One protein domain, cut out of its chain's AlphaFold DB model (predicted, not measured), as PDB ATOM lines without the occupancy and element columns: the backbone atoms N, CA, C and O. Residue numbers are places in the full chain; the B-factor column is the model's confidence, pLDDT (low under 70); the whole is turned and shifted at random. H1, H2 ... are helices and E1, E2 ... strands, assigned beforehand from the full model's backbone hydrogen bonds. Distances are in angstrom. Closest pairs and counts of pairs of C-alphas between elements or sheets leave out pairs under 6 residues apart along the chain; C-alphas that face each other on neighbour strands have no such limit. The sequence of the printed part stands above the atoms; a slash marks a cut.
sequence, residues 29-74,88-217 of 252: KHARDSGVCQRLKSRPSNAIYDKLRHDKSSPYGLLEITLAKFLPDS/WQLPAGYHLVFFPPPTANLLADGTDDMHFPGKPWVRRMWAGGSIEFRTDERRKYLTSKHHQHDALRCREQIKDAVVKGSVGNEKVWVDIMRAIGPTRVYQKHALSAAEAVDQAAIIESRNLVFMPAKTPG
ATOM      1  N   LYS A  29      54.690  34.051  -9.041       52.66
ATOM      2  CA  LYS A  29      55.105  32.714  -8.583       52.66
ATOM      3  C   LYS A  29      53.943  31.923  -7.988       52.66
ATOM      4  O   LYS A  29      53.695  30.817  -8.453       52.66
ATOM      5  N   HIS A  30      53.150  32.518  -7.093       53.81
ATOM      6  CA  HIS A  30      51.943  31.876  -6.556       53.81
ATOM      7  C   HIS A  30      50.927  31.556  -7.664       53.81
ATOM      8  O   HIS A  30      50.278  30.513  -7.619       53.81
ATOM      9  N   ALA A  31      50.819  32.405  -8.694       56.00
ATOM     10  CA  ALA A  31      50.008  32.140  -9.883       56.00
ATOM     11  C   ALA A  31      50.570  31.006 -10.766       56.00
ATOM     12  O   ALA A  31      49.806  30.244 -11.359       56.00
ATOM     13  N   ARG A  32      51.900  30.857 -10.858       59.59
ATOM     14  CA  ARG A  32      52.536  29.725 -11.559       59.59
ATOM     15  C   ARG A  32      52.355  28.418 -10.791       59.59
ATOM     16  O   ARG A  32      52.027  27.407 -11.411       59.59
ATOM     17  N   ASP A  33      52.507  28.445  -9.473       66.62
ATOM     18  CA  ASP A  33      52.367  27.277  -8.600       66.62
ATOM     19  C   ASP A  33      50.913  26.796  -8.535       66.62
ATOM     20  O   ASP A  33      50.640  25.595  -8.656       66.62
ATOM     21  N   SER A  34      49.959  27.733  -8.456       69.62
ATOM     22  CA  SER A  34      48.530  27.426  -8.565       69.62
ATOM     23  C   SER A  34      48.166  26.916  -9.961       69.62
ATOM     24  O   SER A  34      47.449  25.920 -10.073       69.62
ATOM     25  N   GLY A  35      48.739  27.495 -11.023       89.81
ATOM     26  CA  GLY A  35      48.530  27.056 -12.403       89.81
ATOM     27  C   GLY A  35      49.057  25.644 -12.691       89.81
ATOM     28  O   GLY A  35      48.410  24.876 -13.406       89.81
ATOM     29  N   VAL A  36      50.202  25.256 -12.117       93.25
ATOM     30  CA  VAL A  36      50.745  23.887 -12.225       93.25
ATOM     31  C   VAL A  36      49.817  22.886 -11.543       93.25
ATOM     32  O   VAL A  36      49.448  21.883 -12.157       93.25
ATOM     33  N   CYS A  37      49.398  23.168 -10.307       95.12
ATOM     34  CA  CYS A  37      48.501  22.284  -9.565       95.12
ATOM     35  C   CYS A  37      47.134  22.170 -10.243       95.12
ATOM     36  O   CYS A  37      46.590  21.074 -10.351       95.12
ATOM     37  N   GLN A  38      46.585  23.282 -10.737       94.94
ATOM     38  CA  GLN A  38      45.315  23.285 -11.459       94.94
ATOM     39  C   GLN A  38      45.408  22.471 -12.752       94.94
ATOM     40  O   GLN A  38      44.538  21.638 -12.991       94.94
ATOM     41  N   ARG A  39      46.488  22.631 -13.530       95.44
ATOM     42  CA  ARG A  39      46.730  21.834 -14.742       95.44
ATOM     43  C   ARG A  39      46.827  20.340 -14.441       95.44
ATOM     44  O   ARG A  39      46.290  19.542 -15.199       95.44
ATOM     45  N   LEU A  40      47.528  19.953 -13.374       95.81
ATOM     46  CA  LEU A  40      47.642  18.548 -12.971       95.81
ATOM     47  C   LEU A  40      46.284  17.976 -12.565       95.81
ATOM     48  O   LEU A  40      45.894  16.919 -13.048       95.81
ATOM     49  N   LYS A  41      45.536  18.706 -11.733       95.00
ATOM     50  CA  LYS A  41      44.206  18.292 -11.266       95.00
ATOM     51  C   LYS A  41      43.156  18.264 -12.372       95.00
ATOM     52  O   LYS A  41      42.199  17.504 -12.271       95.00
ATOM     53  N   SER A  42      43.329  19.059 -13.427       94.62
ATOM     54  CA  SER A  42      42.446  19.046 -14.593       94.62
ATOM     55  C   SER A  42      42.771  17.935 -15.595       94.62
ATOM     56  O   SER A  42      42.070  17.821 -16.599       94.62
ATOM     57  N   ARG A  43      43.834  17.140 -15.386       93.38
ATOM     58  CA  ARG A  43      44.162  16.042 -16.304       93.38
ATOM     59  C   ARG A  43      43.048  14.990 -16.291       93.38
ATOM     60  O   ARG A  43      42.555  14.633 -15.217       93.38
ATOM     61  N   PRO A  44      42.646  14.479 -17.469       91.12
ATOM     62  CA  PRO A  44      41.682  13.397 -17.531       91.12
ATOM     63  C   PRO A  44      42.275  12.139 -16.897       91.12
ATOM     64  O   PRO A  44      43.490  11.952 -16.833       91.12
ATOM     65  N   SER A  45      41.405  11.251 -16.437       90.38
ATOM     66  CA  SER A  45      41.841   9.941 -15.967       90.38
ATOM     67  C   SER A  45      42.333   9.066 -17.108       90.38
ATOM     68  O   SER A  45      41.715   9.048 -18.173       90.38
ATOM     69  N   ASN A  46      43.335   8.245 -16.828       89.25
ATOM     70  CA  ASN A  46      43.765   7.175 -17.715       89.25
ATOM     71  C   ASN A  46      43.037   5.870 -17.394       89.25
ATOM     72  O   ASN A  46      42.668   5.603 -16.246       89.25
ATOM     73  N   ALA A  47      42.832   5.053 -18.419       88.81
ATOM     74  CA  ALA A  47      42.200   3.752 -18.312       88.81
ATOM     75  C   ALA A  47      43.102   2.698 -18.956       88.81
ATOM     76  O   ALA A  47      43.296   2.692 -20.168       88.81
ATOM     77  N   ILE A  48      43.622   1.793 -18.131       89.00
ATOM     78  CA  ILE A  48      44.418   0.644 -18.565       89.00
ATOM     79  C   ILE A  48      43.512  -0.580 -18.502       89.00
ATOM     80  O   ILE A  48      42.854  -0.802 -17.485       89.00
ATOM     81  N   TYR A  49      43.465  -1.362 -19.576       88.38
ATOM     82  CA  TYR A  49      42.608  -2.539 -19.677       88.38
ATOM     83  C   TYR A  49      43.452  -3.797 -19.783       88.38
ATOM     84  O   TYR A  49      44.408  -3.828 -20.552       88.38
ATOM     85  N   ASP A  50      43.052  -4.839 -19.063       87.25
ATOM     86  CA  ASP A  50      43.693  -6.146 -19.150       87.25
ATOM     87  C   ASP A  50      42.653  -7.261 -18.963       87.25
ATOM     88  O   ASP A  50      41.581  -7.050 -18.392       87.25
ATOM     89  N   LYS A  51      42.944  -8.449 -19.495       83.69
ATOM     90  CA  LYS A  51      42.081  -9.642 -19.408       83.69
ATOM     91  C   LYS A  51      42.616 -10.681 -18.416       83.69
ATOM     92  O   LYS A  51      42.081 -11.780 -18.350       83.69
ATOM     93  N   LEU A  52      43.683 -10.347 -17.691       81.12
ATOM     94  CA  LEU A  52      44.417 -11.195 -16.754       81.12
ATOM     95  C   LEU A  52      44.770 -12.549 -17.367       81.12
ATOM     96  O   LEU A  52      44.639 -13.590 -16.723       81.12
ATOM     97  N   ARG A  53      45.150 -12.546 -18.651       77.00
ATOM     98  CA  ARG A  53      45.551 -13.785 -19.320       77.00
ATOM     99  C   ARG A  53      46.832 -14.291 -18.675       77.00
ATOM    100  O   ARG A  53      47.675 -13.497 -18.277       77.00
ATOM    101  N   HIS A  54      46.975 -15.606 -18.628       73.00
ATOM    102  CA  HIS A  54      48.179 -16.284 -18.145       73.00
ATOM    103  C   HIS A  54      48.897 -17.041 -19.273       73.00
ATOM    104  O   HIS A  54      49.698 -17.937 -19.027       73.00
ATOM    105  N   ASP A  55      48.601 -16.697 -20.528       74.62
ATOM    106  CA  ASP A  55      49.317 -17.235 -21.682       74.62
ATOM    107  C   ASP A  55      50.736 -16.637 -21.789       74.62
ATOM    108  O   ASP A  55      51.096 -15.676 -21.102       74.62
ATOM    109  N   LYS A  56      51.571 -17.209 -22.665       74.88
ATOM    110  CA  LYS A  56      52.973 -16.786 -22.838       74.88
ATOM    111  C   LYS A  56      53.133 -15.341 -23.330       74.88
ATOM    112  O   LYS A  56      54.223 -14.793 -23.206       74.88
ATOM    113  N   SER A  57      52.091 -14.748 -23.914       78.69
ATOM    114  CA  SER A  57      52.101 -13.361 -24.393       78.69
ATOM    115  C   SER A  57      51.526 -12.370 -23.378       78.69
ATOM    116  O   SER A  57      51.552 -11.165 -23.626       78.69
ATOM    117  N   SER A  58      51.035 -12.845 -22.234       81.00
ATOM    118  CA  SER A  58      50.577 -11.995 -21.139       81.00
ATOM    119  C   SER A  58      51.725 -11.250 -20.445       81.00
ATOM    120  O   SER A  58      52.856 -11.749 -20.415       81.00
ATOM    121  N   PRO A  59      51.454 -10.097 -19.794       85.69
ATOM    122  CA  PRO A  59      52.447  -9.406 -18.968       85.69
ATOM    123  C   PRO A  59      53.095 -10.310 -17.910       85.69
ATOM    124  O   PRO A  59      54.288 -10.191 -17.638       85.69
ATOM    125  N   TYR A  60      52.327 -11.251 -17.350       81.81
ATOM    126  CA  TYR A  60      52.835 -12.235 -16.399       81.81
ATOM    127  C   TYR A  60      53.817 -13.215 -17.045       81.81
ATOM    128  O   TYR A  60      54.929 -13.372 -16.546       81.81
ATOM    129  N   GLY A  61      53.447 -13.820 -18.178       82.12
ATOM    130  CA  GLY A  61      54.326 -14.742 -18.902       82.12
ATOM    131  C   GLY A  61      55.635 -14.077 -19.341       82.12
ATOM    132  O   GLY A  61      56.704 -14.673 -19.231       82.12
ATOM    133  N   LEU A  62      55.579 -12.812 -19.768       86.75
ATOM    134  CA  LEU A  62      56.770 -12.036 -20.128       86.75
ATOM    135  C   LEU A  62      57.677 -11.748 -18.924       86.75
ATOM    136  O   LEU A  62      58.902 -11.856 -19.042       86.75
ATOM    137  N   LEU A  63      57.098 -11.394 -17.772       86.75
ATOM    138  CA  LEU A  63      57.844 -11.185 -16.529       86.75
ATOM    139  C   LEU A  63      58.543 -12.474 -16.090       86.75
ATOM    140  O   LEU A  63      59.733 -12.459 -15.779       86.75
ATOM    141  N   GLU A  64      57.814 -13.584 -16.111       83.81
ATOM    142  CA  GLU A  64      58.331 -14.899 -15.762       83.81
ATOM    143  C   GLU A  64      59.497 -15.309 -16.666       83.81
ATOM    144  O   GLU A  64      60.577 -15.610 -16.165       83.81
ATOM    145  N   ILE A  65      59.339 -15.227 -17.992       85.50
ATOM    146  CA  ILE A  65      60.408 -15.560 -18.949       85.50
ATOM    147  C   ILE A  65      61.648 -14.681 -18.726       85.50
ATOM    148  O   ILE A  65      62.778 -15.164 -18.828       85.50
ATOM    149  N   THR A  66      61.441 -13.401 -18.413       88.19
ATOM    150  CA  THR A  66      62.523 -12.435 -18.183       88.19
ATOM    151  C   THR A  66      63.304 -12.758 -16.912       88.19
ATOM    152  O   THR A  66      64.531 -12.674 -16.907       88.19
ATOM    153  N   LEU A  67      62.615 -13.143 -15.835       87.50
ATOM    154  CA  LEU A  67      63.231 -13.417 -14.537       87.50
ATOM    155  C   LEU A  67      63.729 -14.856 -14.384       87.50
ATOM    156  O   LEU A  67      64.615 -15.091 -13.563       87.50
ATOM    157  N   ALA A  68      63.223 -15.803 -15.179       86.38
ATOM    158  CA  ALA A  68      63.476 -17.232 -15.002       86.38
ATOM    159  C   ALA A  68      64.966 -17.595 -14.953       86.38
ATOM    160  O   ALA A  68      65.345 -18.498 -14.217       86.38
ATOM    161  N   LYS A  69      65.821 -16.879 -15.694       87.81
ATOM    162  CA  LYS A  69      67.275 -17.121 -15.728       87.81
ATOM    163  C   LYS A  69      68.042 -16.533 -14.537       87.81
ATOM    164  O   LYS A  69      69.207 -16.865 -14.353       87.81
ATOM    165  N   PHE A  70      67.423 -15.632 -13.775       90.50
ATOM    166  CA  PHE A  70      68.059 -14.892 -12.678       90.50
ATOM    167  C   PHE A  70      67.575 -15.333 -11.297       90.50
ATOM    168  O   PHE A  70      68.121 -14.893 -10.285       90.50
ATOM    169  N   LEU A  71      66.542 -16.172 -11.243       85.69
ATOM    170  CA  LEU A  71      65.928 -16.637 -10.011       85.69
ATOM    171  C   LEU A  71      66.217 -18.128  -9.793       85.69
ATOM    172  O   LEU A  71      66.189 -18.892 -10.755       85.69
ATOM    173  N   PRO A  72      66.479 -18.566  -8.548       85.12
ATOM    174  CA  PRO A  72      66.644 -19.984  -8.253       85.12
ATOM    175  C   PRO A  72      65.341 -20.755  -8.505       85.12
ATOM    176  O   PRO A  72      64.246 -20.238  -8.268       85.12
ATOM    177  N   ASP A  73      65.451 -22.027  -8.889       79.50
ATOM    178  CA  ASP A  73      64.297 -22.893  -9.187       79.50
ATOM    179  C   ASP A  73      63.276 -22.952  -8.040       79.50
ATOM    180  O   ASP A  73      62.070 -23.030  -8.263       79.50
ATOM    181  N   SER A  74      63.738 -22.808  -6.793       78.31
ATOM    182  CA  SER A  74      62.887 -22.783  -5.600       78.31
ATOM    183  C   SER A  74      61.858 -21.643  -5.579       78.31
ATOM    184  O   SER A  74      60.811 -21.781  -4.936       78.31
ATOM    185  N   TRP A  88      39.989 -17.982 -10.966       66.12
ATOM    186  CA  TRP A  88      41.025 -17.946  -9.927       66.12
ATOM    187  C   TRP A  88      41.174 -16.534  -9.358       66.12
ATOM    188  O   TRP A  88      41.230 -15.562 -10.114       66.12
ATOM    189  N   GLN A  89      41.255 -16.412  -8.031       75.62
ATOM    190  CA  GLN A  89      41.499 -15.139  -7.349       75.62
ATOM    191  C   GLN A  89      42.984 -14.779  -7.419       75.62
ATOM    192  O   GLN A  89      43.833 -15.491  -6.886       75.62
ATOM    193  N   LEU A  90      43.318 -13.660  -8.060       72.62
ATOM    194  CA  LEU A  90      44.696 -13.193  -8.117       72.62
ATOM    195  C   LEU A  90      45.219 -12.882  -6.706       72.62
ATOM    196  O   LEU A  90      44.575 -12.119  -5.978       72.62
ATOM    197  N   PRO A  91      46.402 -13.403  -6.329       75.19
ATOM    198  CA  PRO A  91      47.033 -13.037  -5.071       75.19
ATOM    199  C   PRO A  91      47.342 -11.537  -4.993       75.19
ATOM    200  O   PRO A  91      47.488 -10.840  -6.007       75.19
ATOM    201  N   ALA A  92      47.508 -11.037  -3.768       80.94
ATOM    202  CA  ALA A  92      47.941  -9.665  -3.535       80.94
ATOM    203  C   ALA A  92      49.247  -9.351  -4.298       80.94
ATOM    204  O   ALA A  92      50.154 -10.176  -4.386       80.94
ATOM    205  N   GLY A  93      49.330  -8.148  -4.873       82.88
ATOM    206  CA  GLY A  93      50.487  -7.679  -5.652       82.88
ATOM    207  C   GLY A  93      50.449  -7.981  -7.156       82.88
ATOM    208  O   GLY A  93      51.044  -7.233  -7.925       82.88
ATOM    209  N   TYR A  94      49.682  -8.976  -7.618       84.75
ATOM    210  CA  TYR A  94      49.651  -9.348  -9.046       84.75
ATOM    211  C   TYR A  94      49.115  -8.241  -9.968       84.75
ATOM    212  O   TYR A  94      49.503  -8.150 -11.129       84.75
ATOM    213  N   HIS A  95      48.278  -7.343  -9.449       87.81
ATOM    214  CA  HIS A  95      47.790  -6.171 -10.182       87.81
ATOM    215  C   HIS A  95      48.911  -5.247 -10.693       87.81
ATOM    216  O   HIS A  95      48.706  -4.544 -11.678       87.81
ATOM    217  N   LEU A  96      50.099  -5.264 -10.073       89.75
ATOM    218  CA  LEU A  96      51.256  -4.495 -10.542       89.75
ATOM    219  C   LEU A  96      51.793  -5.003 -11.886       89.75
ATOM    220  O   LEU A  96      52.359  -4.226 -12.646       89.75
ATOM    221  N   VAL A  97      51.595  -6.290 -12.178       88.88
ATOM    222  CA  VAL A  97      52.039  -6.928 -13.423       88.88
ATOM    223  C   VAL A  97      51.050  -6.652 -14.554       88.88
ATOM    224  O   VAL A  97      51.453  -6.323 -15.663       88.88
ATOM    225  N   PHE A  98      49.750  -6.758 -14.268       87.88
ATOM    226  CA  PHE A  98      48.694  -6.646 -15.281       87.88
ATOM    227  C   PHE A  98      48.288  -5.214 -15.617       87.88
ATOM    228  O   PHE A  98      47.747  -4.960 -16.687       87.88
ATOM    229  N   PHE A  99      48.541  -4.263 -14.722       90.69
ATOM    230  CA  PHE A  99      48.276  -2.851 -14.972       90.69
ATOM    231  C   PHE A  99      49.590  -2.072 -14.868       90.69
ATOM    232  O   PHE A  99      49.781  -1.336 -13.893       90.69
ATOM    233  N   PRO A 100      50.524  -2.245 -15.819       85.50
ATOM    234  CA  PRO A 100      51.756  -1.473 -15.827       85.50
ATOM    235  C   PRO A 100      51.465  -0.003 -16.175       85.50
ATOM    236  O   PRO A 100      50.430   0.301 -16.778       85.50
ATOM    237  N   PRO A 101      52.368   0.932 -15.828       76.69
ATOM    238  CA  PRO A 101      52.373   2.258 -16.439       76.69
ATOM    239  C   PRO A 101      52.414   2.159 -17.978       76.69
ATOM    240  O   PRO A 101      52.832   1.124 -18.509       76.69
ATOM    241  N   PRO A 102      52.020   3.217 -18.713       77.38
ATOM    242  CA  PRO A 102      52.175   3.261 -20.165       77.38
ATOM    243  C   PRO A 102      53.607   2.902 -20.586       77.38
ATOM    244  O   PRO A 102      54.556   3.335 -19.945       77.38
ATOM    245  N   THR A 103      53.766   2.123 -21.657       75.38
ATOM    246  CA  THR A 103      55.083   1.686 -22.168       75.38
ATOM    247  C   THR A 103      55.483   2.366 -23.479       75.38
ATOM    248  O   THR A 103      56.585   2.151 -23.977       75.38
ATOM    249  N   ALA A 104      54.607   3.202 -24.038       82.00
ATOM    250  CA  ALA A 104      54.839   3.971 -25.257       82.00
ATOM    251  C   ALA A 104      54.842   5.474 -24.954       82.00
ATOM    252  O   ALA A 104      54.207   5.914 -23.997       82.00
ATOM    253  N   ASN A 105      55.520   6.257 -25.799       85.94
ATOM    254  CA  ASN A 105      55.604   7.722 -25.694       85.94
ATOM    255  C   ASN A 105      56.136   8.214 -24.335       85.94
ATOM    256  O   ASN A 105      55.664   9.208 -23.786       85.94
ATOM    257  N   LEU A 106      57.121   7.496 -23.791       89.81
ATOM    258  CA  LEU A 106      57.771   7.844 -22.534       89.81
ATOM    259  C   LEU A 106      58.622   9.112 -22.676       89.81
ATOM    260  O   LEU A 106      59.206   9.391 -23.725       89.81
ATOM    261  N   LEU A 107      58.730   9.858 -21.581       89.69
ATOM    262  CA  LEU A 107      59.695  10.935 -21.420       89.69
ATOM    263  C   LEU A 107      61.130  10.387 -21.473       89.69
ATOM    264  O   LEU A 107      61.374   9.193 -21.309       89.69
ATOM    265  N   ALA A 108      62.107  11.283 -21.635       86.56
ATOM    266  CA  ALA A 108      63.526  10.917 -21.704       86.56
ATOM    267  C   ALA A 108      64.053  10.190 -20.447       86.56
ATOM    268  O   ALA A 108      65.061   9.496 -20.527       86.56
ATOM    269  N   ASP A 109      63.383  10.336 -19.298       85.06
ATOM    270  CA  ASP A 109      63.688   9.609 -18.057       85.06
ATOM    271  C   ASP A 109      62.981   8.236 -17.963       85.06
ATOM    272  O   ASP A 109      63.059   7.584 -16.924       85.06
ATOM    273  N   GLY A 110      62.303   7.789 -19.028       86.31
ATOM    274  CA  GLY A 110      61.638   6.484 -19.112       86.31
ATOM    275  C   GLY A 110      60.273   6.419 -18.428       86.31
ATOM    276  O   GLY A 110      59.804   5.337 -18.088       86.31
ATOM    277  N   THR A 111      59.632   7.561 -18.190       86.56
ATOM    278  CA  THR A 111      58.378   7.643 -17.427       86.56
ATOM    279  C   THR A 111      57.253   8.289 -18.229       86.56
ATOM    280  O   THR A 111      57.499   8.945 -19.240       86.56
ATOM    281  N   ASP A 112      56.008   8.134 -17.777       86.75
ATOM    282  CA  ASP A 112      54.875   8.829 -18.384       86.75
ATOM    283  C   ASP A 112      54.889  10.346 -18.099       86.75
ATOM    284  O   ASP A 112      55.453  10.841 -17.110       86.75
ATOM    285  N   ASP A 113      54.225  11.089 -18.985       89.50
ATOM    286  CA  ASP A 113      53.978  12.526 -18.867       89.50
ATOM    287  C   ASP A 113      52.735  12.854 -18.018       89.50
ATOM    288  O   ASP A 113      52.591  13.978 -17.520       89.50
ATOM    289  N   MET A 114      51.869  11.862 -17.796       89.12
ATOM    290  CA  MET A 114      50.590  11.981 -17.100       89.12
ATOM    291  C   MET A 114      50.709  12.527 -15.686       89.12
ATOM    292  O   MET A 114      49.827  13.262 -15.241       89.12
ATOM    293  N   HIS A 115      51.793  12.214 -14.984       92.00
ATOM    294  CA  HIS A 115      52.047  12.720 -13.633       92.00
ATOM    295  C   HIS A 115      53.037  13.887 -13.614       92.00
ATOM    296  O   HIS A 115      53.203  14.549 -12.593       92.00
ATOM    297  N   PHE A 116      53.693  14.158 -14.746       93.88
ATOM    298  CA  PHE A 116      54.781  15.119 -14.828       93.88
ATOM    299  C   PHE A 116      54.277  16.573 -14.731       93.88
ATOM    300  O   PHE A 116      53.557  17.031 -15.628       93.88
ATOM    301  N   PRO A 117      54.681  17.347 -13.703       94.62
ATOM    302  CA  PRO A 117      54.325  18.761 -13.570       94.62
ATOM    303  C   PRO A 117      54.947  19.647 -14.653       94.62
ATOM    304  O   PRO A 117      54.454  20.750 -14.863       94.62
ATOM    305  N   GLY A 118      55.995  19.205 -15.351       92.62
ATOM    306  CA  GLY A 118      56.774  20.050 -16.257       92.62
ATOM    307  C   GLY A 118      58.055  20.587 -15.613       92.62
ATOM    308  O   GLY A 118      58.302  20.426 -14.416       92.62
ATOM    309  N   LYS A 119      58.892  21.245 -16.423       91.00
ATOM    310  CA  LYS A 119      60.089  21.942 -15.925       91.00
ATOM    311  C   LYS A 119      59.671  23.052 -14.936       91.00
ATOM    312  O   LYS A 119      58.662  23.710 -15.189       91.00
ATOM    313  N   PRO A 120      60.430  23.283 -13.848       91.88
ATOM    314  CA  PRO A 120      61.772  22.753 -13.576       91.88
ATOM    315  C   PRO A 120      61.820  21.387 -12.866       91.88
ATOM    316  O   PRO A 120      62.919  20.865 -12.673       91.88
ATOM    317  N   TRP A 121      60.687  20.787 -12.486       93.62
ATOM    318  CA  TRP A 121      60.641  19.600 -11.619       93.62
ATOM    319  C   TRP A 121      60.888  18.270 -12.344       93.62
ATOM    320  O   TRP A 121      60.007  17.422 -12.460       93.62
ATOM    321  N   VAL A 122      62.107  18.094 -12.844       92.19
ATOM    322  CA  VAL A 122      62.505  16.962 -13.698       92.19
ATOM    323  C   VAL A 122      62.945  15.709 -12.941       92.19
ATOM    324  O   VAL A 122      63.117  14.664 -13.553       92.19
ATOM    325  N   ARG A 123      63.152  15.787 -11.623       92.44
ATOM    326  CA  ARG A 123      63.471  14.613 -10.799       92.44
ATOM    327  C   ARG A 123      62.222  14.157 -10.076       92.44
ATOM    328  O   ARG A 123      61.541  14.993  -9.494       92.44
ATOM    329  N   ARG A 124      61.965  12.853 -10.021       92.56
ATOM    330  CA  ARG A 124      60.813  12.290  -9.305       92.56
ATOM    331  C   ARG A 124      61.232  11.241  -8.286       92.56
ATOM    332  O   ARG A 124      62.268  10.602  -8.439       92.56
ATOM    333  N   MET A 125      60.424  11.073  -7.250       93.06
ATOM    334  CA  MET A 125      60.604  10.059  -6.218       93.06
ATOM    335  C   MET A 125      59.241   9.527  -5.784       93.06
ATOM    336  O   MET A 125      58.297  10.303  -5.619       93.06
ATOM    337  N   TRP A 126      59.152   8.217  -5.564       93.62
ATOM    338  CA  TRP A 126      58.010   7.619  -4.887       93.62
ATOM    339  C   TRP A 126      58.167   7.839  -3.381       93.62
ATOM    340  O   TRP A 126      59.078   7.295  -2.763       93.62
ATOM    341  N   ALA A 127      57.321   8.693  -2.806       94.81
ATOM    342  CA  ALA A 127      57.401   9.049  -1.391       94.81
ATOM    343  C   ALA A 127      56.564   8.136  -0.486       94.81
ATOM    344  O   ALA A 127      56.806   8.090   0.717       94.81
ATOM    345  N   GLY A 128      55.590   7.419  -1.044       95.50
ATOM    346  CA  GLY A 128      54.739   6.510  -0.288       95.50
ATOM    347  C   GLY A 128      53.437   6.183  -1.002       95.50
ATOM    348  O   GLY A 128      53.221   6.559  -2.156       95.50
ATOM    349  N   GLY A 129      52.573   5.443  -0.328       94.31
ATOM    350  CA  GLY A 129      51.291   5.029  -0.871       94.31
ATOM    351  C   GLY A 129      50.603   4.003   0.013       94.31
ATOM    352  O   GLY A 129      51.087   3.666   1.094       94.31
ATOM    353  N   SER A 130      49.473   3.500  -0.463       95.00
ATOM    354  CA  SER A 130      48.725   2.420   0.176       95.00
ATOM    355  C   SER A 130      48.036   1.563  -0.876       95.00
ATOM    356  O   SER A 130      47.766   2.023  -1.984       95.00
ATOM    357  N   ILE A 131      47.770   0.305  -0.538       93.44
ATOM    358  CA  ILE A 131      46.982  -0.600  -1.370       93.44
ATOM    359  C   ILE A 131      45.929  -1.241  -0.474       93.44
ATOM    360  O   ILE A 131      46.259  -1.851   0.542       93.44
ATOM    361  N   GLU A 132      44.670  -1.096  -0.860       90.75
ATOM    362  CA  GLU A 132      43.517  -1.728  -0.238       90.75
ATOM    363  C   GLU A 132      43.035  -2.864  -1.143       90.75
ATOM    364  O   GLU A 132      42.670  -2.635  -2.299       90.75
ATOM    365  N   PHE A 133      43.025  -4.085  -0.609       86.94
ATOM    366  CA  PHE A 133      42.431  -5.254  -1.253       86.94
ATOM    367  C   PHE A 133      41.060  -5.502  -0.633       86.94
ATOM    368  O   PHE A 133      40.961  -5.763   0.565       86.94
ATOM    369  N   ARG A 134      40.003  -5.417  -1.439       85.00
ATOM    370  CA  ARG A 134      38.626  -5.624  -0.982       85.00
ATOM    371  C   ARG A 134      38.221  -7.075  -1.200       85.00
ATOM    372  O   ARG A 134      38.388  -7.603  -2.295       85.00
ATOM    373  N   THR A 135      37.713  -7.707  -0.145       70.69
ATOM    374  CA  THR A 135      37.459  -9.158  -0.095       70.69
ATOM    375  C   THR A 135      36.036  -9.519   0.343       70.69
ATOM    376  O   THR A 135      35.736 -10.698   0.518       70.69
ATOM    377  N   ASP A 136      35.160  -8.535   0.570       68.44
ATOM    378  CA  ASP A 136      33.778  -8.791   0.988       68.44
ATOM    379  C   ASP A 136      32.894  -9.280  -0.175       68.44
ATOM    380  O   ASP A 136      33.162  -8.995  -1.333       68.44
ATOM    381  N   GLU A 137      31.811 -10.010   0.105       61.09
ATOM    382  CA  GLU A 137      30.940 -10.590  -0.939       61.09
ATOM    383  C   GLU A 137      30.291  -9.544  -1.867       61.09
ATOM    384  O   GLU A 137      29.890  -9.863  -2.989       61.09
ATOM    385  N   ARG A 138      30.200  -8.282  -1.423       62.00
ATOM    386  CA  ARG A 138      29.699  -7.167  -2.240       62.00
ATOM    387  C   ARG A 138      30.767  -6.649  -3.208       62.00
ATOM    388  O   ARG A 138      30.416  -6.059  -4.231       62.00
ATOM    389  N   ARG A 139      32.052  -6.879  -2.925       63.16
ATOM    390  CA  ARG A 139      33.214  -6.380  -3.670       63.16
ATOM    391  C   ARG A 139      34.030  -7.544  -4.219       63.16
ATOM    392  O   ARG A 139      34.661  -8.319  -3.516       63.16
ATOM    393  N   LYS A 140      34.008  -7.675  -5.540       61.53
ATOM    394  CA  LYS A 140      34.572  -8.832  -6.241       61.53
ATOM    395  C   LYS A 140      36.093  -8.870  -6.077       61.53
ATOM    396  O   LYS A 140      36.745  -7.869  -6.344       61.53
ATOM    397  N   TYR A 141      36.652 -10.031  -5.737       68.75
ATOM    398  CA  TYR A 141      38.082 -10.308  -5.908       68.75
ATOM    399  C   TYR A 141      38.518  -9.990  -7.347       68.75
ATOM    400  O   TYR A 141      37.721 -10.118  -8.284       68.75
ATOM    401  N   LEU A 142      39.796  -9.648  -7.557       73.75
ATOM    402  CA  LEU A 142      40.357  -9.706  -8.909       73.75
ATOM    403  C   LEU A 142      40.420 -11.171  -9.335       73.75
ATOM    404  O   LEU A 142      41.358 -11.884  -8.998       73.75
ATOM    405  N   THR A 143      39.401 -11.627 -10.050       71.56
ATOM    406  CA  THR A 143      39.354 -12.985 -10.583       71.56
ATOM    407  C   THR A 143      39.781 -13.001 -12.040       71.56
ATOM    408  O   THR A 143      39.162 -12.317 -12.857       71.56
ATOM    409  N   SER A 144      40.780 -13.816 -12.371       65.38
ATOM    410  CA  SER A 144      41.038 -14.212 -13.756       65.38
ATOM    411  C   SER A 144      40.121 -15.378 -14.123       65.38
ATOM    412  O   SER A 144      39.927 -16.298 -13.326       65.38
ATOM    413  N   LYS A 145      39.529 -15.332 -15.317       65.31
ATOM    414  CA  LYS A 145      38.678 -16.399 -15.854       65.31
ATOM    415  C   LYS A 145      39.203 -16.792 -17.228       65.31
ATOM    416  O   LYS A 145      39.049 -16.033 -18.181       65.31
ATOM    417  N   HIS A 146      39.774 -17.989 -17.343       54.16
ATOM    418  CA  HIS A 146      40.438 -18.462 -18.567       54.16
ATOM    419  C   HIS A 146      39.522 -18.507 -19.807       54.16
ATOM    420  O   HIS A 146      40.013 -18.416 -20.931       54.16
ATOM    421  N   HIS A 147      38.200 -18.590 -19.618       55.47
ATOM    422  CA  HIS A 147      37.225 -18.750 -20.706       55.47
ATOM    423  C   HIS A 147      36.215 -17.600 -20.843       55.47
ATOM    424  O   HIS A 147      35.282 -17.707 -21.636       55.47
ATOM    425  N   GLN A 148      36.370 -16.497 -20.100       57.91
ATOM    426  CA  GLN A 148      35.488 -15.330 -20.230       57.91
ATOM    427  C   GLN A 148      36.266 -14.114 -20.729       57.91
ATOM    428  O   GLN A 148      37.384 -13.844 -20.307       57.91
ATOM    429  N   HIS A 149      35.652 -13.337 -21.620       57.19
ATOM    430  CA  HIS A 149      36.210 -12.076 -22.114       57.19
ATOM    431  C   HIS A 149      36.021 -10.906 -21.136       57.19
ATOM    432  O   HIS A 149      36.052  -9.751 -21.568       57.19
ATOM    433  N   ASP A 150      35.823 -11.191 -19.846       68.94
ATOM    434  CA  ASP A 150      35.688 -10.173 -18.808       68.94
ATOM    435  C   ASP A 150      36.972  -9.338 -18.791       68.94
ATOM    436  O   ASP A 150      38.049  -9.802 -18.419       68.94
ATOM    437  N   ALA A 151      36.867  -8.098 -19.263       79.75
ATOM    438  CA  ALA A 151      37.952  -7.146 -19.166       79.75
ATOM    439  C   ALA A 151      37.929  -6.532 -17.770       79.75
ATOM    440  O   ALA A 151      36.873  -6.210 -17.213       79.75
ATOM    441  N   LEU A 152      39.112  -6.326 -17.220       86.38
ATOM    442  CA  LEU A 152      39.305  -5.477 -16.067       86.38
ATOM    443  C   LEU A 152      39.881  -4.151 -16.520       86.38
ATOM    444  O   LEU A 152      40.508  -4.034 -17.575       86.38
ATOM    445  N   ARG A 153      39.633  -3.134 -15.706       88.69
ATOM    446  CA  ARG A 153      40.119  -1.787 -15.941       88.69
ATOM    447  C   ARG A 153      40.775  -1.265 -14.678       88.69
ATOM    448  O   ARG A 153      40.169  -1.288 -13.610       88.69
ATOM    449  N   CYS A 154      41.968  -0.715 -14.834       92.50
ATOM    450  CA  CYS A 154      42.575   0.202 -13.888       92.50
ATOM    451  C   CYS A 154      42.263   1.630 -14.338       92.50
ATOM    452  O   CYS A 154      42.739   2.077 -15.381       92.50
ATOM    453  N   ARG A 155      41.460   2.347 -13.552       92.69
ATOM    454  CA  ARG A 155      41.224   3.778 -13.733       92.69
ATOM    455  C   ARG A 155      42.194   4.555 -12.847       92.69
ATOM    456  O   ARG A 155      42.045   4.546 -11.629       92.69
ATOM    457  N   GLU A 156      43.150   5.233 -13.461       93.88
ATOM    458  CA  GLU A 156      44.172   6.039 -12.794       93.88
ATOM    459  C   GLU A 156      43.838   7.530 -12.893       93.88
ATOM    460  O   GLU A 156      43.421   8.016 -13.947       93.88
ATOM    461  N   GLN A 157      43.980   8.266 -11.792       93.94
ATOM    462  CA  GLN A 157      43.688   9.696 -11.742       93.94
ATOM    463  C   GLN A 157      44.523  10.415 -10.683       93.94
ATOM    464  O   GLN A 157      44.692   9.915  -9.572       93.94
ATOM    465  N   ILE A 158      44.934  11.645 -11.000       96.00
ATOM    466  CA  ILE A 158      45.464  12.599 -10.022       96.00
ATOM    467  C   ILE A 158      44.319  13.064  -9.114       96.00
ATOM    468  O   ILE A 158      43.370  13.705  -9.569       96.00
ATOM    469  N   LYS A 159      44.397  12.711  -7.831       95.56
ATOM    470  CA  LYS A 159      43.455  13.137  -6.790       95.56
ATOM    471  C   LYS A 159      43.731  14.556  -6.332       95.56
ATOM    472  O   LYS A 159      42.795  15.337  -6.199       95.56
ATOM    473  N   ASP A 160      44.999  14.866  -6.105       96.62
ATOM    474  CA  ASP A 160      45.428  16.194  -5.701       96.62
ATOM    475  C   ASP A 160      46.860  16.460  -6.165       96.62
ATOM    476  O   ASP A 160      47.630  15.546  -6.477       96.62
ATOM    477  N   ALA A 161      47.201  17.739  -6.230       97.12
ATOM    478  CA  ALA A 161      48.551  18.199  -6.469       97.12
ATOM    479  C   ALA A 161      48.789  19.486  -5.685       97.12
ATOM    480  O   ALA A 161      47.972  20.412  -5.737       97.12
ATOM    481  N   VAL A 162      49.923  19.540  -4.988       96.19
ATOM    482  CA  VAL A 162      50.295  20.673  -4.139       96.19
ATOM    483  C   VAL A 162      51.780  20.994  -4.270       96.19
ATOM    484  O   VAL A 162      52.632  20.103  -4.255       96.19
ATOM    485  N   VAL A 163      52.103  22.283  -4.362       95.94
ATOM    486  CA  VAL A 163      53.483  22.764  -4.259       95.94
ATOM    487  C   VAL A 163      53.828  22.959  -2.784       95.94
ATOM    488  O   VAL A 163      53.063  23.560  -2.034       95.94
ATOM    489  N   LYS A 164      54.972  22.428  -2.348       93.06
ATOM    490  CA  LYS A 164      55.512  22.600  -0.992       93.06
ATOM    491  C   LYS A 164      56.998  22.929  -1.063       93.06
ATOM    492  O   LYS A 164      57.702  22.374  -1.902       93.06
ATOM    493  N   GLY A 165      57.501  23.728  -0.131       90.06
ATOM    494  CA  GLY A 165      58.929  24.038  -0.011       90.06
ATOM    495  C   GLY A 165      59.190  25.530   0.138       90.06
ATOM    496  O   GLY A 165      58.268  26.338   0.087       90.06
ATOM    497  N   SER A 166      60.453  25.877   0.362       86.94
ATOM    498  CA  SER A 166      60.919  27.262   0.380       86.94
ATOM    499  C   SER A 166      61.155  27.775  -1.039       86.94
ATOM    500  O   SER A 166      61.370  26.982  -1.958       86.94
ATOM    501  N   VAL A 167      61.198  29.100  -1.189       82.69
ATOM    502  CA  VAL A 167      61.496  29.755  -2.468       82.69
ATOM    503  C   VAL A 167      62.804  29.212  -3.059       82.69
ATOM    504  O   VAL A 167      63.828  29.177  -2.377       82.69
ATOM    505  N   GLY A 168      62.764  28.766  -4.316       82.75
ATOM    506  CA  GLY A 168      63.898  28.168  -5.032       82.75
ATOM    507  C   GLY A 168      64.167  26.688  -4.725       82.75
ATOM    508  O   GLY A 168      65.092  26.105  -5.292       82.75
ATOM    509  N   ASN A 169      63.383  26.064  -3.844       85.75
ATOM    510  CA  ASN A 169      63.444  24.634  -3.531       85.75
ATOM    511  C   ASN A 169      62.037  24.017  -3.455       85.75
ATOM    512  O   ASN A 169      61.768  23.098  -2.673       85.75
ATOM    513  N   GLU A 170      61.123  24.559  -4.252       93.50
ATOM    514  CA  GLU A 170      59.750  24.104  -4.349       93.50
ATOM    515  C   GLU A 170      59.702  22.686  -4.924       93.50
ATOM    516  O   GLU A 170      60.432  22.329  -5.852       93.50
ATOM    517  N   LYS A 171      58.802  21.865  -4.395       95.62
ATOM    518  CA  LYS A 171      58.536  20.495  -4.834       95.62
ATOM    519  C   LYS A 171      57.056  20.350  -5.124       95.62
ATOM    520  O   LYS A 171      56.235  20.865  -4.368       95.62
ATOM    521  N   VAL A 172      56.716  19.593  -6.159       97.06
ATOM    522  CA  VAL A 172      55.319  19.264  -6.461       97.06
ATOM    523  C   VAL A 172      55.022  17.874  -5.930       97.06
ATOM    524  O   VAL A 172      55.646  16.901  -6.347       97.06
ATOM    525  N   TRP A 173      54.081  17.790  -5.002       97.31
ATOM    526  CA  TRP A 173      53.514  16.535  -4.530       97.31
ATOM    527  C   TRP A 173      52.297  16.217  -5.382       97.31
ATOM    528  O   TRP A 173      51.464  17.095  -5.601       97.31
ATOM    529  N   VAL A 174      52.220  14.989  -5.882       97.44
ATOM    530  CA  VAL A 174      51.132  14.514  -6.736       97.44
ATOM    531  C   VAL A 174      50.582  13.234  -6.134       97.44
ATOM    532  O   VAL A 174      51.294  12.230  -6.042       97.44
ATOM    533  N   ASP A 175      49.314  13.283  -5.747       97.50
ATOM    534  CA  ASP A 175      48.595  12.151  -5.182       97.50
ATOM    535  C   ASP A 175      47.774  11.488  -6.280       97.50
ATOM    536  O   ASP A 175      46.940  12.116  -6.933       97.50
ATOM    537  N   ILE A 176      48.022  10.202  -6.495       95.94
ATOM    538  CA  ILE A 176      47.429   9.403  -7.565       95.94
ATOM    539  C   ILE A 176      46.581   8.313  -6.929       95.94
ATOM    540  O   ILE A 176      47.006   7.672  -5.970       95.94
ATOM    541  N   MET A 177      45.403   8.072  -7.494       96.06
ATOM    542  CA  MET A 177      44.552   6.940  -7.149       96.06
ATOM    543  C   MET A 177      44.340   6.058  -8.374       96.06
ATOM    544  O   MET A 177      44.054   6.553  -9.465       96.06
ATOM    545  N   ARG A 178      44.452   4.750  -8.166       95.38
ATOM    546  CA  ARG A 178      44.190   3.700  -9.144       95.38
ATOM    547  C   ARG A 178      43.077   2.813  -8.601       95.38
ATOM    548  O   ARG A 178      43.247   2.152  -7.580       95.38
ATOM    549  N   ALA A 179      41.936   2.816  -9.277       93.31
ATOM    550  CA  ALA A 179      40.803   1.948  -8.976       93.31
ATOM    551  C   ALA A 179      40.782   0.801  -9.987       93.31
ATOM    552  O   ALA A 179      40.599   1.037 -11.185       93.31
ATOM    553  N   ILE A 180      40.991  -0.425  -9.509       91.81
ATOM    554  CA  ILE A 180      41.124  -1.618 -10.345       91.81
ATOM    555  C   ILE A 180      39.955  -2.548 -10.070       91.81
ATOM    556  O   ILE A 180      39.732  -2.975  -8.937       91.81
ATOM    557  N   GLY A 181      39.215  -2.885 -11.117       88.38
ATOM    558  CA  GLY A 181      38.052  -3.744 -10.988       88.38
ATOM    559  C   GLY A 181      37.516  -4.230 -12.328       88.38
ATOM    560  O   GLY A 181      38.070  -3.902 -13.385       88.38
ATOM    561  N   PRO A 182      36.442  -5.028 -12.295       82.81
ATOM    562  CA  PRO A 182      35.755  -5.467 -13.498       82.81
ATOM    563  C   PRO A 182      35.210  -4.269 -14.278       82.81
ATOM    564  O   PRO A 182      34.734  -3.293 -13.699       82.81
ATOM    565  N   THR A 183      35.226  -4.360 -15.605       80.44
ATOM    566  CA  THR A 183      34.550  -3.398 -16.478       80.44
ATOM    567  C   THR A 183      33.606  -4.129 -17.423       80.44
ATOM    568  O   THR A 183      33.895  -5.226 -17.896       80.44
ATOM    569  N   ARG A 184      32.454  -3.527 -17.725       70.38
ATOM    570  CA  ARG A 184      31.545  -4.072 -18.739       70.38
ATOM    571  C   ARG A 184      31.984  -3.549 -20.104       70.38
ATOM    572  O   ARG A 184      31.958  -2.345 -20.332       70.38
ATOM    573  N   VAL A 185      32.354  -4.456 -21.011       55.28
ATOM    574  CA  VAL A 185      32.850  -4.154 -22.374       55.28
ATOM    575  C   VAL A 185      31.854  -3.311 -23.201       55.28
ATOM    576  O   VAL A 185      32.253  -2.627 -24.135       55.28
ATOM    577  N   TYR A 186      30.572  -3.290 -22.819       50.75
ATOM    578  CA  TYR A 186      29.484  -2.609 -23.535       50.75
ATOM    579  C   TYR A 186      28.999  -1.290 -22.908       50.75
ATOM    580  O   TYR A 186      28.004  -0.729 -23.367       50.75
ATOM    581  N   GLN A 187      29.651  -0.767 -21.863       55.12
ATOM    582  CA  GLN A 187      29.270   0.547 -21.340       55.12
ATOM    583  C   GLN A 187      29.746   1.656 -22.291       55.12
ATOM    584  O   GLN A 187      30.916   2.020 -22.306       55.12
ATOM    585  N   LYS A 188      28.805   2.218 -23.067       51.19
ATOM    586  CA  LYS A 188      29.004   3.419 -23.904       51.19
ATOM    587  C   LYS A 188      29.379   4.673 -23.095       51.19
ATOM    588  O   LYS A 188      29.832   5.653 -23.679       51.19
ATOM    589  N   HIS A 189      29.192   4.652 -21.775       60.00
ATOM    590  CA  HIS A 189      29.488   5.769 -20.882       60.00
ATOM    591  C   HIS A 189      30.712   5.475 -20.014       60.00
ATOM    592  O   HIS A 189      30.840   4.390 -19.444       60.00
ATOM    593  N   ALA A 190      31.604   6.459 -19.899       68.00
ATOM    594  CA  ALA A 190      32.728   6.397 -18.979       68.00
ATOM    595  C   ALA A 190      32.208   6.341 -17.534       68.00
ATOM    596  O   ALA A 190      31.443   7.212 -17.123       68.00
ATOM    597  N   LEU A 191      32.630   5.329 -16.767       73.75
ATOM    598  CA  LEU A 191      32.298   5.233 -15.341       73.75
ATOM    599  C   LEU A 191      32.823   6.468 -14.598       73.75
ATOM    600  O   LEU A 191      33.983   6.869 -14.776       73.75
ATOM    601  N   SER A 192      31.981   7.047 -13.742       84.56
ATOM    602  CA  SER A 192      32.387   8.130 -12.851       84.56
ATOM    603  C   SER A 192      33.473   7.655 -11.878       84.56
ATOM    604  O   SER A 192      33.677   6.458 -11.653       84.56
ATOM    605  N   ALA A 193      34.194   8.600 -11.270       83.81
ATOM    606  CA  ALA A 193      35.228   8.264 -10.293       83.81
ATOM    607  C   ALA A 193      34.657   7.522  -9.070       83.81
ATOM    608  O   ALA A 193      35.318   6.626  -8.548       83.81
ATOM    609  N   ALA A 194      33.441   7.871  -8.636       88.19
ATOM    610  CA  ALA A 194      32.771   7.223  -7.511       88.19
ATOM    611  C   ALA A 194      32.376   5.779  -7.847       88.19
ATOM    612  O   ALA A 194      32.699   4.873  -7.086       88.19
ATOM    613  N   GLU A 195      31.778   5.544  -9.018       86.44
ATOM    614  CA  GLU A 195      31.408   4.191  -9.456       86.44
ATOM    615  C   GLU A 195      32.633   3.301  -9.670       86.44
ATOM    616  O   GLU A 195      32.618   2.126  -9.314       86.44
ATOM    617  N   ALA A 196      33.715   3.852 -10.233       86.12
ATOM    618  CA  ALA A 196      34.958   3.110 -10.411       86.12
ATOM    619  C   ALA A 196      35.554   2.671  -9.066       86.12
ATOM    620  O   ALA A 196      36.040   1.552  -8.962       86.12
ATOM    621  N   VAL A 197      35.500   3.537  -8.050       89.31
ATOM    622  CA  VAL A 197      35.944   3.226  -6.684       89.31
ATOM    623  C   VAL A 197      35.015   2.222  -6.014       89.31
ATOM    624  O   VAL A 197      35.503   1.319  -5.350       89.31
ATOM    625  N   ASP A 198      33.700   2.343  -6.172       87.00
ATOM    626  CA  ASP A 198      32.731   1.421  -5.571       87.00
ATOM    627  C   ASP A 198      32.888  -0.009  -6.113       87.00
ATOM    628  O   ASP A 198      32.969  -0.969  -5.348       87.00
ATOM    629  N   GLN A 199      33.062  -0.135  -7.431       84.19
ATOM    630  CA  GLN A 199      33.224  -1.418  -8.124       84.19
ATOM    631  C   GLN A 199      34.654  -1.979  -8.059       84.19
ATOM    632  O   GLN A 199      34.898  -3.084  -8.551       84.19
ATOM    633  N   ALA A 200      35.611  -1.233  -7.499       88.50
ATOM    634  CA  ALA A 200      37.003  -1.654  -7.437       88.50
ATOM    635  C   ALA A 200      37.200  -2.823  -6.464       88.50
ATOM    636  O   ALA A 200      36.780  -2.774  -5.306       88.50
ATOM    637  N   ALA A 201      37.932  -3.827  -6.937       89.12
ATOM    638  CA  ALA A 201      38.512  -4.894  -6.130       89.12
ATOM    639  C   ALA A 201      39.774  -4.415  -5.398       89.12
ATOM    640  O   ALA A 201      40.080  -4.867  -4.296       89.12
ATOM    641  N   ILE A 202      40.523  -3.506  -6.033       91.19
ATOM    642  CA  ILE A 202      41.749  -2.927  -5.486       91.19
ATOM    643  C   ILE A 202      41.709  -1.417  -5.633       91.19
ATOM    644  O   ILE A 202      41.432  -0.893  -6.716       91.19
ATOM    645  N   ILE A 203      42.045  -0.727  -4.547       93.38
ATOM    646  CA  ILE A 203      42.322   0.706  -4.559       93.38
ATOM    647  C   ILE A 203      43.774   0.901  -4.177       93.38
ATOM    648  O   ILE A 203      44.197   0.557  -3.079       93.38
ATOM    649  N   GLU A 204      44.539   1.476  -5.090       95.38
ATOM    650  CA  GLU A 204      45.930   1.827  -4.864       95.38
ATOM    651  C   GLU A 204      46.068   3.351  -4.843       95.38
ATOM    652  O   GLU A 204      45.580   4.049  -5.732       95.38
ATOM    653  N   SER A 205      46.749   3.865  -3.824       96.19
ATOM    654  CA  SER A 205      47.150   5.265  -3.713       96.19
ATOM    655  C   SER A 205      48.664   5.374  -3.844       96.19
ATOM    656  O   SER A 205      49.393   4.630  -3.187       96.19
ATOM    657  N   ARG A 206      49.152   6.320  -4.649       95.56
ATOM    658  CA  ARG A 206      50.584   6.617  -4.808       95.56
ATOM    659  C   ARG A 206      50.841   8.096  -4.561       95.56
ATOM    660  O   ARG A 206      50.137   8.938  -5.107       95.56
ATOM    661  N   ASN A 207      51.886   8.400  -3.801       96.94
ATOM    662  CA  ASN A 207      52.356   9.758  -3.556       96.94
ATOM    663  C   ASN A 207      53.692   9.954  -4.276       96.94
ATOM    664  O   ASN A 207      54.716   9.373  -3.893       96.94
ATOM    665  N   LEU A 208      53.684  10.764  -5.331       95.81
ATOM    666  CA  LEU A 208      54.887  11.137  -6.068       95.81
ATOM    667  C   LEU A 208      55.356  12.525  -5.660       95.81
ATOM    668  O   LEU A 208      54.558  13.430  -5.428       95.81
ATOM    669  N   VAL A 209      56.673  12.699  -5.614       96.62
ATOM    670  CA  VAL A 209      57.303  13.995  -5.365       96.62
ATOM    671  C   VAL A 209      58.199  14.339  -6.530       96.62
ATOM    672  O   VAL A 209      59.145  13.610  -6.825       96.62
ATOM    673  N   PHE A 210      57.933  15.485  -7.142       96.00
ATOM    674  CA  PHE A 210      58.737  16.056  -8.205       96.00
ATOM    675  C   PHE A 210      59.579  17.208  -7.662       96.00
ATOM    676  O   PHE A 210      59.104  18.070  -6.924       96.00
ATOM    677  N   MET A 211      60.857  17.207  -8.016       94.81
ATOM    678  CA  MET A 211      61.880  18.108  -7.506       94.81
ATOM    679  C   MET A 211      62.651  18.746  -8.667       94.81
ATOM    680  O   MET A 211      62.837  18.095  -9.702       94.81
ATOM    681  N   PRO A 212      63.159  19.980  -8.504       93.06
ATOM    682  CA  PRO A 212      63.945  20.655  -9.531       93.06
ATOM    683  C   PRO A 212      65.219  19.890  -9.897       93.06
ATOM    684  O   PRO A 212      65.731  19.111  -9.086       93.06
ATOM    685  N   ALA A 213      65.769  20.127 -11.087       90.31
ATOM    686  CA  ALA A 213      67.104  19.638 -11.438       90.31
ATOM    687  C   ALA A 213      68.142  20.059 -10.378       90.31
ATOM    688  O   ALA A 213      68.042  21.143  -9.807       90.31
ATOM    689  N   LYS A 214      69.128  19.197 -10.112       90.19
ATOM    690  CA  LYS A 214      70.286  19.569  -9.288       90.19
ATOM    691  C   LYS A 214      71.355  20.182 -10.178       90.19
ATOM    692  O   LYS A 214      71.559  19.715 -11.299       90.19
ATOM    693  N   THR A 215      72.059  21.182  -9.668       90.88
ATOM    694  CA  THR A 215      73.315  21.618 -10.287       90.88
ATOM    695  C   THR A 215      74.399  20.549 -10.083       90.88
ATOM    696  O   THR A 215      74.293  19.749  -9.147       90.88
ATOM    697  N   PRO A 216      75.468  20.531 -10.902       92.12
ATOM    698  CA  PRO A 216      76.596  19.625 -10.683       92.12
ATOM    699  C   PRO A 216      77.174  19.726  -9.262       92.12
ATOM    700  O   PRO A 216      77.421  18.706  -8.628       92.12
ATOM    701  N   GLY A 217      77.291  20.944  -8.717       92.19
ATOM    702  CA  GLY A 217      77.758  21.161  -7.343       92.19
ATOM    703  C   GLY A 217      76.842  20.537  -6.284       92.19
ATOM    704  O   GLY A 217      77.324  19.862  -5.382       92.19
TER     705      GLY A 217
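What this domain is: This is residues 29 to 74 and 88 to 217 of the 252 residues of an uncharacterized protein of Pseudogymnoascus destructans (UniProt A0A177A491). One long, twisted antiparallel sheet curls across its five strands; H1 runs along E3 near one end of the sheet and H4 packs on E4. On the face away from H4, H3 grazes the sheet and the link of residues 99 to 122 passes over it, while H2 lies beyond H3 and residues 66 to 74 stick out. The printed part has 176 residues, with elements in the order H1 E1 H2 H3 E2 E3 E4 H4 E5 and sheet order E1 - E3 - E4 - E5 - E2. The class is mixed, helices and strands, with under half of the residues in named elements. The whole is only just compact, close to loose, with a radius of gyration of the C-alphas of 18.6 A and spans of 56 by 43 by 28 A.

Where its parts are: H1, residues 29 to 41, begins at C-alpha 29 (55.105, 32.714, -8.583) and is 18.3 A long. E1 is residues 46 to 50, H2 residues 59 to 67 and H3 residues 95 to 98. E2, residues 123 to 133, is 30.5 A long. E3, residues 151 to 164, measures 39.0 A, and E4, residues 171 to 183, 35.8 A. H4 is residues 193 to 198. E5, residues 202 to 211, measures 29.2 A and ends at C-alpha 211 (61.880, 18.108, -7.506).

How they stand to each other: E1 and E2 are the edge strands. E1 and E3 are antiparallel at 149 degrees, with N 48 and O 154 2.9 A apart, within hydrogen-bond range. The hairpin E3 and E4 has N 155 and O 179 at 2.8 A, E4 and E5 have N 174 and O 208 at 2.8 A, and E5 and E2 have N 205 and O 130 at 2.8 A. H1 is on the sheet, over E3 at a height of 8.8 A, along the strands at 6 degrees on the local plane; its closest C-alphas to E3 are those of Cys 37 and Ala 161, 5.1 A. H4 is on the sheet at a height of 8.4 A, only just over E4, with 4 of its C-alphas on E4 and 2 on E3; it runs slantwise to the strands, at 52 degrees to E4 on the local plane, and the closest C-alphas are those of Ala 179 and Val 197, 5.5 A. H3 only grazes the sheet. H2 is not on it but touches H3, the closest C-alphas being those of Pro 59 and Phe 98, 5.9 A. In H1, H2 and H4 every O i to N i+4 pair is within hydrogen-bond range; H3 is too short for one.

The domain as a whole: The C-alphas of His 147 and Gly 217 are the farthest apart, 58.4 A. Residues 75 to 87 are not printed, and C-alphas 74 and 88 are 22.8 A apart across this cut. The links H3 to E2 and E2 to E3 are long. Confidence is under 70 at residues 29 to 34, 88, 136 to 141, 144 to 150 and 185 to 190.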